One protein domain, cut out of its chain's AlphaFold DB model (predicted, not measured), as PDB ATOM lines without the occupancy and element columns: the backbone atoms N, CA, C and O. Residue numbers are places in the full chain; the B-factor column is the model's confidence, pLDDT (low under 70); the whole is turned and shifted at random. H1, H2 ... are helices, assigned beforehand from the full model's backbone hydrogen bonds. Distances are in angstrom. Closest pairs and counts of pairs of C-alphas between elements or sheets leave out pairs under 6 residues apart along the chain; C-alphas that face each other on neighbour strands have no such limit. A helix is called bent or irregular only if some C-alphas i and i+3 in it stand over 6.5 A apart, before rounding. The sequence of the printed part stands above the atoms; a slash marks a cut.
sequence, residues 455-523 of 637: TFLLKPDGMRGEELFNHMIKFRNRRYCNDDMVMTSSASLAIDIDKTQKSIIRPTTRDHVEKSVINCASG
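This is residues 455 to 523 of the 637 residues of the protein "Hypothetical protein" of Eucampia antarctica (UniProt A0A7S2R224). Two helices, H1 and H3, meet crosswise where the later part of H1 comes to the first half of H3, and a long loop swings out to one side before the chain returns through the short helix H2, which touches neither of them. The tip of that loop, residues 490 to 495, sticks out free, and the whole is an open arrangement with few contacts between its helices. The printed part has 69 residues with three named helices, in the order H1, H2, H3, and no named strand; the class is all helix. It is only just loose, close to compact, with a radius of gyration of the C-alphas of 13.3 A, and the C-alphas span 36 by 30 by 21 A.

The printed part begins at Thr 455, whose C-alpha is at (-15.656, 7.693, 40.417), and residues 455 to 464 come before the first named helix. H1, residues 465 to 480, is the longest helix; it begins with C-alpha 465 at (-11.790, 19.552, 51.568) and measures 22.4 A from first to last C-alpha. Residues 481 to 498 hold no named element. H2 follows with residues 499 to 504, 8.9 A from first to last C-alpha. H3, residues 509 to 522, measures 19.8 A and ends with C-alpha 522 at (-20.663, -2.729, 37.297). Gly 523 is the last printed residue.

H1 and H3 touch, with 7 pairs of C-alphas within 8 A. The closest C-alphas of the two are those of Arg 478 and Lys 515, 4.7 A apart. H1 touches H3 with residues 474 to 479 alone, and H3 touches H1 with residues 511 to 515 alone. Their lines are only just about perpendicular, at 70.0 degrees, and their centres are 14.6 A apart. H2 is apart from H1 and apart from H3. In H1, H2 and H3 every O i to N i+4 pair is within hydrogen-bond range, and no helix is bent.

The two C-alphas farthest apart are those of Ala 494 and Ala 521, 37.5 A. The C-alphas of Thr 455 and Gly 523, the first and last printed, are 12.9 A apart. The printed part has no cut. The link from H1 to H2 is long, with 18 residues, and its C-alphas lie 7 to 20 A from the mean of the C-alphas; the link from H2 to H3 is tight, with 4 residues. The mean pLDDT of the printed part is 71.2, and 30 residues are under 70: residues 455 to 456, 480 to 494, 496, 502 to 505 and 516 to 523.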
ATOM      1  N   THR A 455     -14.219   7.583  40.730       69.38
ATOM      2  CA  THR A 455     -15.656   7.693  40.417       69.38
ATOM      3  C   THR A 455     -16.539   6.659  41.136       69.38
ATOM      4  O   THR A 455     -17.736   6.893  41.291       69.38
ATOM      5  N   PHE A 456     -15.972   5.530  41.571       67.50
ATOM      6  CA  PHE A 456     -16.663   4.421  42.240       67.50
ATOM      7  C   PHE A 456     -16.382   4.336  43.747       67.50
ATOM      8  O   PHE A 456     -17.003   3.514  44.423       67.50
ATOM      9  N   LEU A 457     -15.508   5.192  44.281       73.44
ATOM     10  CA  LEU A 457     -15.229   5.302  45.711       73.44
ATOM     11  C   LEU A 457     -15.997   6.490  46.287       73.44
ATOM     12  O   LEU A 457     -15.949   7.583  45.732       73.44
ATOM     13  N   LEU A 458     -16.687   6.300  47.417       78.75
ATOM     14  CA  LEU A 458     -17.356   7.412  48.104       78.75
ATOM     15  C   LEU A 458     -16.332   8.459  48.572       78.75
ATOM     16  O   LEU A 458     -16.579   9.656  48.462       78.75
ATOM     17  N   LYS A 459     -15.181   7.996  49.070       83.56
ATOM     18  CA  LYS A 459     -14.058   8.826  49.510       83.56
ATOM     19  C   LYS A 459     -12.765   8.296  48.878       83.56
ATOM     20  O   LYS A 459     -12.232   7.313  49.384       83.56
ATOM     21  N   PRO A 460     -12.317   8.861  47.745       82.88
ATOM     22  CA  PRO A 460     -11.061   8.474  47.115       82.88
ATOM     23  C   PRO A 460      -9.855   8.898  47.956       82.88
ATOM     24  O   PRO A 460      -9.852   9.989  48.532       82.88
ATOM     25  N   ASP A 461      -8.814   8.068  47.971       78.56
ATOM     26  CA  ASP A 461      -7.552   8.410  48.626       78.56
ATOM     27  C   ASP A 461      -6.897   9.620  47.939       78.56
ATOM     28  O   ASP A 461      -6.839   9.708  46.713       78.56
ATOM     29  N   GLY A 462      -6.420  10.579  48.739       81.81
ATOM     30  CA  GLY A 462      -5.773  11.811  48.263       81.81
ATOM     31  C   GLY A 462      -6.707  13.009  48.056       81.81
ATOM     32  O   GLY A 462      -6.221  14.134  47.997       81.81
ATOM     33  N   MET A 463      -8.028  12.808  48.033       85.31
ATOM     34  CA  MET A 463      -9.003  13.890  47.863       85.31
ATOM     35  C   MET A 463      -9.448  14.450  49.226       85.31
ATOM     36  O   MET A 463      -9.845  13.690  50.113       85.31
ATOM     37  N   ARG A 464      -9.384  15.775  49.425       88.56
ATOM     38  CA  ARG A 464      -9.722  16.435  50.705       88.56
ATOM     39  C   ARG A 464     -10.499  17.740  50.495       88.56
ATOM     40  O   ARG A 464     -10.540  18.277  49.394       88.56
ATOM     41  N   GLY A 465     -11.119  18.247  51.563       87.88
ATOM     42  CA  GLY A 465     -11.790  19.552  51.568       87.88
ATOM     43  C   GLY A 465     -12.935  19.664  50.556       87.88
ATOM     44  O   GLY A 465     -13.749  18.749  50.420       87.88
ATOM     45  N   GLU A 466     -12.993  20.794  49.851       83.06
ATOM     46  CA  GLU A 466     -14.041  21.112  48.872       83.06
ATOM     47  C   GLU A 466     -14.071  20.129  47.689       83.06
ATOM     48  O   GLU A 466     -15.138  19.762  47.196       83.06
ATOM     49  N   GLU A 467     -12.906  19.632  47.271       83.44
ATOM     50  CA  GLU A 467     -12.794  18.651  46.192       83.44
ATOM     51  C   GLU A 467     -13.501  17.336  46.559       83.44
ATOM     52  O   GLU A 467     -14.304  16.812  45.780       83.44
ATOM     53  N   LEU A 468     -13.278  16.850  47.788       83.00
ATOM     54  CA  LEU A 468     -13.934  15.647  48.303       83.00
ATOM     55  C   LEU A 468     -15.445  15.854  48.439       83.00
ATOM     56  O   LEU A 468     -16.226  14.969  48.085       83.00
ATOM     57  N   PHE A 469     -15.864  17.025  48.916       79.75
ATOM     58  CA  PHE A 469     -17.276  17.368  49.047       79.75
ATOM     59  C   PHE A 469     -17.994  17.355  47.685       79.75
ATOM     60  O   PHE A 469     -19.007  16.671  47.517       79.75
ATOM     61  N   ASN A 470     -17.413  18.008  46.674       81.00
ATOM     62  CA  ASN A 470     -17.937  18.023  45.307       81.00
ATOM     63  C   ASN A 470     -17.979  16.623  44.677       81.00
ATOM     64  O   ASN A 470     -18.926  16.277  43.961       81.00
ATOM     65  N   HIS A 471     -16.976  15.789  44.954       82.69
ATOM     66  CA  HIS A 471     -16.969  14.394  44.526       82.69
ATOM     67  C   HIS A 471     -18.081  13.578  45.188       82.69
ATOM     68  O   HIS A 471     -18.793  12.861  44.488       82.69
ATOM     69  N   MET A 472     -18.288  13.718  46.500       81.06
ATOM     70  CA  MET A 472     -19.348  13.013  47.230       81.06
ATOM     71  C   MET A 472     -20.749  13.378  46.715       81.06
ATOM     72  O   MET A 472     -21.598  12.491  46.581       81.06
ATOM     73  N   ILE A 473     -20.981  14.643  46.344       77.50
ATOM     74  CA  ILE A 473     -22.235  15.082  45.705       77.50
ATOM     75  C   ILE A 473     -22.436  14.368  44.362       77.50
ATOM     76  O   ILE A 473     -23.487  13.763  44.130       77.50
ATOM     77  N   LYS A 474     -21.416  14.370  43.493       79.88
ATOM     78  CA  LYS A 474     -21.467  13.680  42.190       79.88
ATOM     79  C   LYS A 474     -21.639  12.169  42.354       79.88
ATOM     80  O   LYS A 474     -22.426  11.552  41.641       79.88
ATOM     81  N   PHE A 475     -20.942  11.562  43.315       79.19
ATOM     82  CA  PHE A 475     -21.062  10.144  43.649       79.19
ATOM     83  C   PHE A 475     -22.497   9.788  44.056       79.19
ATOM     84  O   PHE A 475     -23.066   8.828  43.533       79.19
ATOM     85  N   ARG A 476     -23.116  10.597  44.927       79.75
ATOM     86  CA  ARG A 476     -24.521  10.441  45.321       79.75
ATOM     87  C   ARG A 476     -25.457  10.542  44.116       79.75
ATOM     88  O   ARG A 476     -26.288   9.653  43.924       79.75
ATOM     89  N   ASN A 477     -25.304  11.585  43.293       76.44
ATOM     90  CA  ASN A 477     -26.157  11.833  42.124       76.44
ATOM     91  C   ASN A 477     -26.128  10.656  41.138       76.44
ATOM     92  O   ASN A 477     -27.178  10.206  40.684       76.44
ATOM     93  N   ARG A 478     -24.941  10.096  40.884       75.38
ATOM     94  CA  ARG A 478     -24.748   8.946  39.988       75.38
ATOM     95  C   ARG A 478     -25.322   7.632  40.523       75.38
ATOM     96  O   ARG A 478     -25.569   6.729  39.730       75.38
ATOM     97  N   ARG A 479     -25.491   7.475  41.842       71.00
ATOM     98  CA  ARG A 479     -25.789   6.167  42.462       71.00
ATOM     99  C   ARG A 479     -27.187   6.057  43.063       71.00
ATOM    100  O   ARG A 479     -27.740   4.964  43.061       71.00
ATOM    101  N   TYR A 480     -27.769   7.170  43.511       67.88
ATOM    102  CA  TYR A 480     -29.026   7.170  44.271       67.88
ATOM    103  C   TYR A 480     -30.133   8.054  43.693       67.88
ATOM    104  O   TYR A 480     -31.252   7.997  44.191       67.88
ATOM    105  N   CYS A 481     -29.879   8.861  42.657       63.53
ATOM    106  CA  CYS A 481     -30.958   9.668  42.089       63.53
ATOM    107  C   CYS A 481     -31.805   8.846  41.117       63.53
ATOM    108  O   CYS A 481     -31.281   8.383  40.104       63.53
ATOM    109  N   ASN A 482     -33.092   8.661  41.405       60.66
ATOM    110  CA  ASN A 482     -34.068   8.128  40.450       60.66
ATOM    111  C   ASN A 482     -34.704   9.270  39.656       60.66
ATOM    112  O   ASN A 482     -34.746  10.397  40.148       60.66
ATOM    113  N   ASP A 483     -35.184   8.977  38.445       56.41
ATOM    114  CA  ASP A 483     -35.769   9.990  37.554       56.41
ATOM    115  C   ASP A 483     -37.021  10.649  38.174       56.41
ATOM    116  O   ASP A 483     -37.290  11.818  37.909       56.41
ATOM    117  N   ASP A 484     -37.694   9.951  39.098       54.66
ATOM    118  CA  ASP A 484     -38.893  10.423  39.806       54.66
ATOM    119  C   ASP A 484     -38.612  11.049  41.188       54.66
ATOM    120  O   ASP A 484     -39.536  11.457  41.894       54.66
ATOM    121  N   MET A 485     -37.349  11.111  41.632       58.97
ATOM    122  CA  MET A 485     -37.028  11.544  42.997       58.97
ATOM    123  C   MET A 485     -36.790  13.058  43.063       58.97
ATOM    124  O   MET A 485     -35.740  13.562  42.659       58.97
ATOM    125  N   VAL A 486     -37.749  13.795  43.628       58.50
ATOM    126  CA  VAL A 486     -37.549  15.202  43.997       58.50
ATOM    127  C   VAL A 486     -36.583  15.252  45.181       58.50
ATOM    128  O   VAL A 486     -36.888  14.776  46.270       58.50
ATOM    129  N   MET A 487     -35.390  15.807  44.965       60.47
ATOM    130  CA  MET A 487     -34.373  15.934  46.009       60.47
ATOM    131  C   MET A 487     -34.777  17.014  47.020       60.47
ATOM    132  O   MET A 487     -34.687  18.207  46.725       60.47
ATOM    133  N   THR A 488     -35.203  16.599  48.213       60.34
ATOM    134  CA  THR A 488     -35.504  17.480  49.355       60.34
ATOM    135  C   THR A 488     -34.601  17.155  50.546       60.34
ATOM    136  O   THR A 488     -33.890  16.147  50.547       60.34
ATOM    137  N   SER A 489     -34.598  18.013  51.569       62.16
ATOM    138  CA  SER A 489     -33.998  17.690  52.865       62.16
ATOM    139  C   SER A 489     -34.719  16.491  53.485       62.16
ATOM    140  O   SER A 489     -35.892  16.233  53.200       62.16
ATOM    141  N   SER A 490     -34.005  15.737  54.325       60.31
ATOM    142  CA  SER A 490     -34.645  14.720  55.160       60.31
ATOM    143  C   SER A 490     -35.641  15.398  56.098       60.31
ATOM    144  O   SER A 490     -35.289  16.389  56.740       60.31
ATOM    145  N   ALA A 491     -36.845  14.833  56.231       64.75
ATOM    146  CA  ALA A 491     -37.860  15.326  57.164       64.75
ATOM    147  C   ALA A 491     -37.331  15.397  58.610       64.75
ATOM    148  O   ALA A 491     -37.724  16.272  59.372       64.75
ATOM    149  N   SER A 492     -36.376  14.529  58.963       65.44
ATOM    150  CA  SER A 492     -35.733  14.483  60.282       65.44
ATOM    151  C   SER A 492     -34.815  15.671  60.577       65.44
ATOM    152  O   SER A 492     -34.455  15.878  61.729       65.44
ATOM    153  N   LEU A 493     -34.387  16.411  59.550       69.88
ATOM    154  CA  LEU A 493     -33.482  17.550  59.706       69.88
ATOM    155  C   LEU A 493     -34.231  18.882  59.804       69.88
ATOM    156  O   LEU A 493     -33.613  19.853  60.211       69.88
ATOM    157  N   ALA A 494     -35.523  18.930  59.445       67.25
ATOM    158  CA  ALA A 494     -36.386  20.117  59.529       67.25
ATOM    159  C   ALA A 494     -35.752  21.419  58.983       67.25
ATOM    160  O   ALA A 494     -35.980  22.505  59.508       67.25
ATOM    161  N   ILE A 495     -34.935  21.308  57.931       71.44
ATOM    162  CA  ILE A 495     -34.261  22.438  57.281       71.44
ATOM    163  C   ILE A 495     -34.902  22.683  55.920       71.44
ATOM    164  O   ILE A 495     -34.982  21.765  55.096       71.44
ATOM    165  N   ASP A 496     -35.293  23.928  55.665       68.88
ATOM    166  CA  ASP A 496     -35.759  24.370  54.356       68.88
ATOM    167  C   ASP A 496     -34.587  24.588  53.398       68.88
ATOM    168  O   ASP A 496     -33.607  25.261  53.713       68.88
ATOM    169  N   ILE A 497     -34.698  24.004  52.203       70.69
ATOM    170  CA  ILE A 497     -33.708  24.154  51.132       70.69
ATOM    171  C   ILE A 497     -34.194  25.225  50.152       70.69
ATOM    172  O   ILE A 497     -35.277  25.095  49.560       70.69
ATOM    173  N   ASP A 498     -33.371  26.251  49.937       74.50
ATOM    174  CA  ASP A 498     -33.666  27.341  49.008       74.50
ATOM    175  C   ASP A 498     -33.606  26.892  47.526       74.50
ATOM    176  O   ASP A 498     -33.216  25.770  47.180       74.50
ATOM    177  N   LYS A 499     -34.039  27.763  46.604       72.38
ATOM    178  CA  LYS A 499     -34.063  27.452  45.158       72.38
ATOM    179  C   LYS A 499     -32.664  27.215  44.574       72.38
ATOM    180  O   LYS A 499     -32.517  26.392  43.669       72.38
ATOM    181  N   THR A 500     -31.654  27.913  45.078       71.50
ATOM    182  CA  THR A 500     -30.266  27.828  44.616       71.50
ATOM    183  C   THR A 500     -29.642  26.504  45.050       71.50
ATOM    184  O   THR A 500     -29.098  25.770  44.229       71.50
ATOM    185  N   GLN A 501     -29.818  26.128  46.312       71.19
ATOM    186  CA  GLN A 501     -29.403  24.855  46.886       71.19
ATOM    187  C   GLN A 501     -30.101  23.677  46.193       71.19
ATOM    188  O   GLN A 501     -29.442  22.690  45.865       71.19
ATOM    189  N   LYS A 502     -31.399  23.799  45.864       69.56
ATOM    190  CA  LYS A 502     -32.131  22.818  45.036       69.56
ATOM    191  C   LYS A 502     -31.525  22.647  43.642       69.56
ATOM    192  O   LYS A 502     -31.485  21.528  43.136       69.56
ATOM    193  N   SER A 503     -31.042  23.729  43.030       67.81
ATOM    194  CA  SER A 503     -30.341  23.679  41.741       67.81
ATOM    195  C   SER A 503     -28.992  22.957  41.855       67.81
ATOM    196  O   SER A 503     -28.683  22.099  41.031       67.81
ATOM    197  N   ILE A 504     -28.228  23.226  42.921       66.44
ATOM    198  CA  ILE A 504     -26.900  22.636  43.168       66.44
ATOM    199  C   ILE A 504     -26.975  21.118  43.398       66.44
ATOM    200  O   ILE A 504     -26.121  20.371  42.923       66.44
ATOM    201  N   ILE A 505     -27.999  20.636  44.109       68.25
ATOM    202  CA  ILE A 505     -28.157  19.203  44.411       68.25
ATOM    203  C   ILE A 505     -28.841  18.412  43.289       68.25
ATOM    204  O   ILE A 505     -28.965  17.186  43.403       68.25
ATOM    205  N   ARG A 506     -29.316  19.078  42.227       71.81
ATOM    206  CA  ARG A 506     -30.013  18.424  41.118       71.81
ATOM    207  C   ARG A 506     -29.004  17.686  40.228       71.81
ATOM    208  O   ARG A 506     -27.999  18.277  39.833       71.81
ATOM    209  N   PRO A 507     -29.249  16.414  39.875       71.50
ATOM    210  CA  PRO A 507     -28.401  15.719  38.918       71.50
ATOM    211  C   PRO A 507     -28.441  16.393  37.548       71.50
ATOM    212  O   PRO A 507     -29.478  16.881  37.095       71.50
ATOM    213  N   THR A 508     -27.305  16.369  36.868       73.56
ATOM    214  CA  THR A 508     -27.172  16.837  35.490       73.56
ATOM    215  C   THR A 508     -27.450  15.705  34.500       73.56
ATOM    216  O   THR A 508     -27.324  14.526  34.830       73.56
ATOM    217  N   THR A 509     -27.734  16.026  33.233       70.56
ATOM    218  CA  THR A 509     -27.861  15.019  32.158       70.56
ATOM    219  C   THR A 509     -26.626  14.119  32.056       70.56
ATOM    220  O   THR A 509     -26.738  12.922  31.794       70.56
ATOM    221  N   ARG A 510     -25.438  14.676  32.322       72.56
ATOM    222  CA  ARG A 510     -24.183  13.926  32.378       72.56
ATOM    223  C   ARG A 510     -24.180  12.894  33.509       72.56
ATOM    224  O   ARG A 510     -23.740  11.774  33.274       72.56
ATOM    225  N   ASP A 511     -24.718  13.229  34.682       72.44
ATOM    226  CA  ASP A 511     -24.833  12.288  35.803       72.44
ATOM    227  C   ASP A 511     -25.753  11.107  35.462       72.44
ATOM    228  O   ASP A 511     -25.438   9.975  35.823       72.44
ATOM    229  N   HIS A 512     -26.842  11.330  34.712       70.88
ATOM    230  CA  HIS A 512     -27.725  10.250  34.245       70.88
ATOM    231  C   HIS A 512     -27.035   9.328  33.224       70.88
ATOM    232  O   HIS A 512     -27.154   8.103  33.311       70.88
ATOM    233  N   VAL A 513     -26.271   9.889  32.278       70.62
ATOM    234  CA  VAL A 513     -25.484   9.101  31.312       70.62
ATOM    235  C   VAL A 513     -24.405   8.291  32.030       70.62
ATOM    236  O   VAL A 513     -24.286   7.086  31.809       70.62
ATOM    237  N   GLU A 514     -23.650   8.920  32.932       71.12
ATOM    238  CA  GLU A 514     -22.618   8.251  33.726       71.12
ATOM    239  C   GLU A 514     -23.228   7.181  34.646       71.12
ATOM    240  O   GLU A 514     -22.684   6.081  34.718       71.12
ATOM    241  N   LYS A 515     -24.393   7.429  35.263       73.44
ATOM    242  CA  LYS A 515     -25.171   6.420  36.009       73.44
ATOM    243  C   LYS A 515     -25.525   5.226  35.131       73.44
ATOM    244  O   LYS A 515     -25.344   4.091  35.561       73.44
ATOM    245  N   SER A 516     -26.025   5.456  33.917       67.94
ATOM    246  CA  SER A 516     -26.377   4.378  32.985       67.94
ATOM    247  C   SER A 516     -25.152   3.528  32.632       67.94
ATOM    248  O   SER A 516     -25.188   2.305  32.757       67.94
ATOM    249  N   VAL A 517     -24.023   4.169  32.316       67.69
ATOM    250  CA  VAL A 517     -22.747   3.491  32.044       67.69
ATOM    251  C   VAL A 517     -22.258   2.707  33.266       67.69
ATOM    252  O   VAL A 517     -21.903   1.538  33.132       67.69
ATOM    253  N   ILE A 518     -22.291   3.302  34.462       68.44
ATOM    254  CA  ILE A 518     -21.934   2.654  35.735       68.44
ATOM    255  C   ILE A 518     -22.833   1.440  35.993       68.44
ATOM    256  O   ILE A 518     -22.336   0.362  36.323       68.44
ATOM    257  N   ASN A 519     -24.144   1.584  35.795       65.56
ATOM    258  CA  ASN A 519     -25.114   0.514  35.980       65.56
ATOM    259  C   ASN A 519     -24.930  -0.618  34.975       65.56
ATOM    260  O   ASN A 519     -25.084  -1.764  35.374       65.56
ATOM    261  N   CYS A 520     -24.568  -0.329  33.724       60.19
ATOM    262  CA  CYS A 520     -24.291  -1.337  32.699       60.19
ATOM    263  C   CYS A 520     -22.909  -1.994  32.838       60.19
ATOM    264  O   CYS A 520     -22.747  -3.139  32.420       60.19
ATOM    265  N   ALA A 521     -21.921  -1.297  33.405       58.84
ATOM    266  CA  ALA A 521     -20.552  -1.794  33.541       58.84
ATOM    267  C   ALA A 521     -20.302  -2.551  34.858       58.84
ATOM    268  O   ALA A 521     -19.545  -3.520  34.863       58.84
ATOM    269  N   SER A 522     -20.906  -2.123  35.976       55.72
ATOM    270  CA  SER A 522     -20.663  -2.729  37.297       55.72
ATOM    271  C   SER A 522     -21.778  -2.530  38.344       55.72
ATOM    272  O   SER A 522     -21.519  -2.738  39.530       55.72
ATOM    273  N   GLY A 523     -22.962  -2.034  37.970       56.41
ATOM    274  CA  GLY A 523     -24.120  -1.876  38.870       56.41
ATOM    275  C   GLY A 523     -25.188  -2.950  38.645       56.41
ATOM    276  O   GLY A 523     -24.945  -3.935  37.954       56.41
TER     277      GLY A 523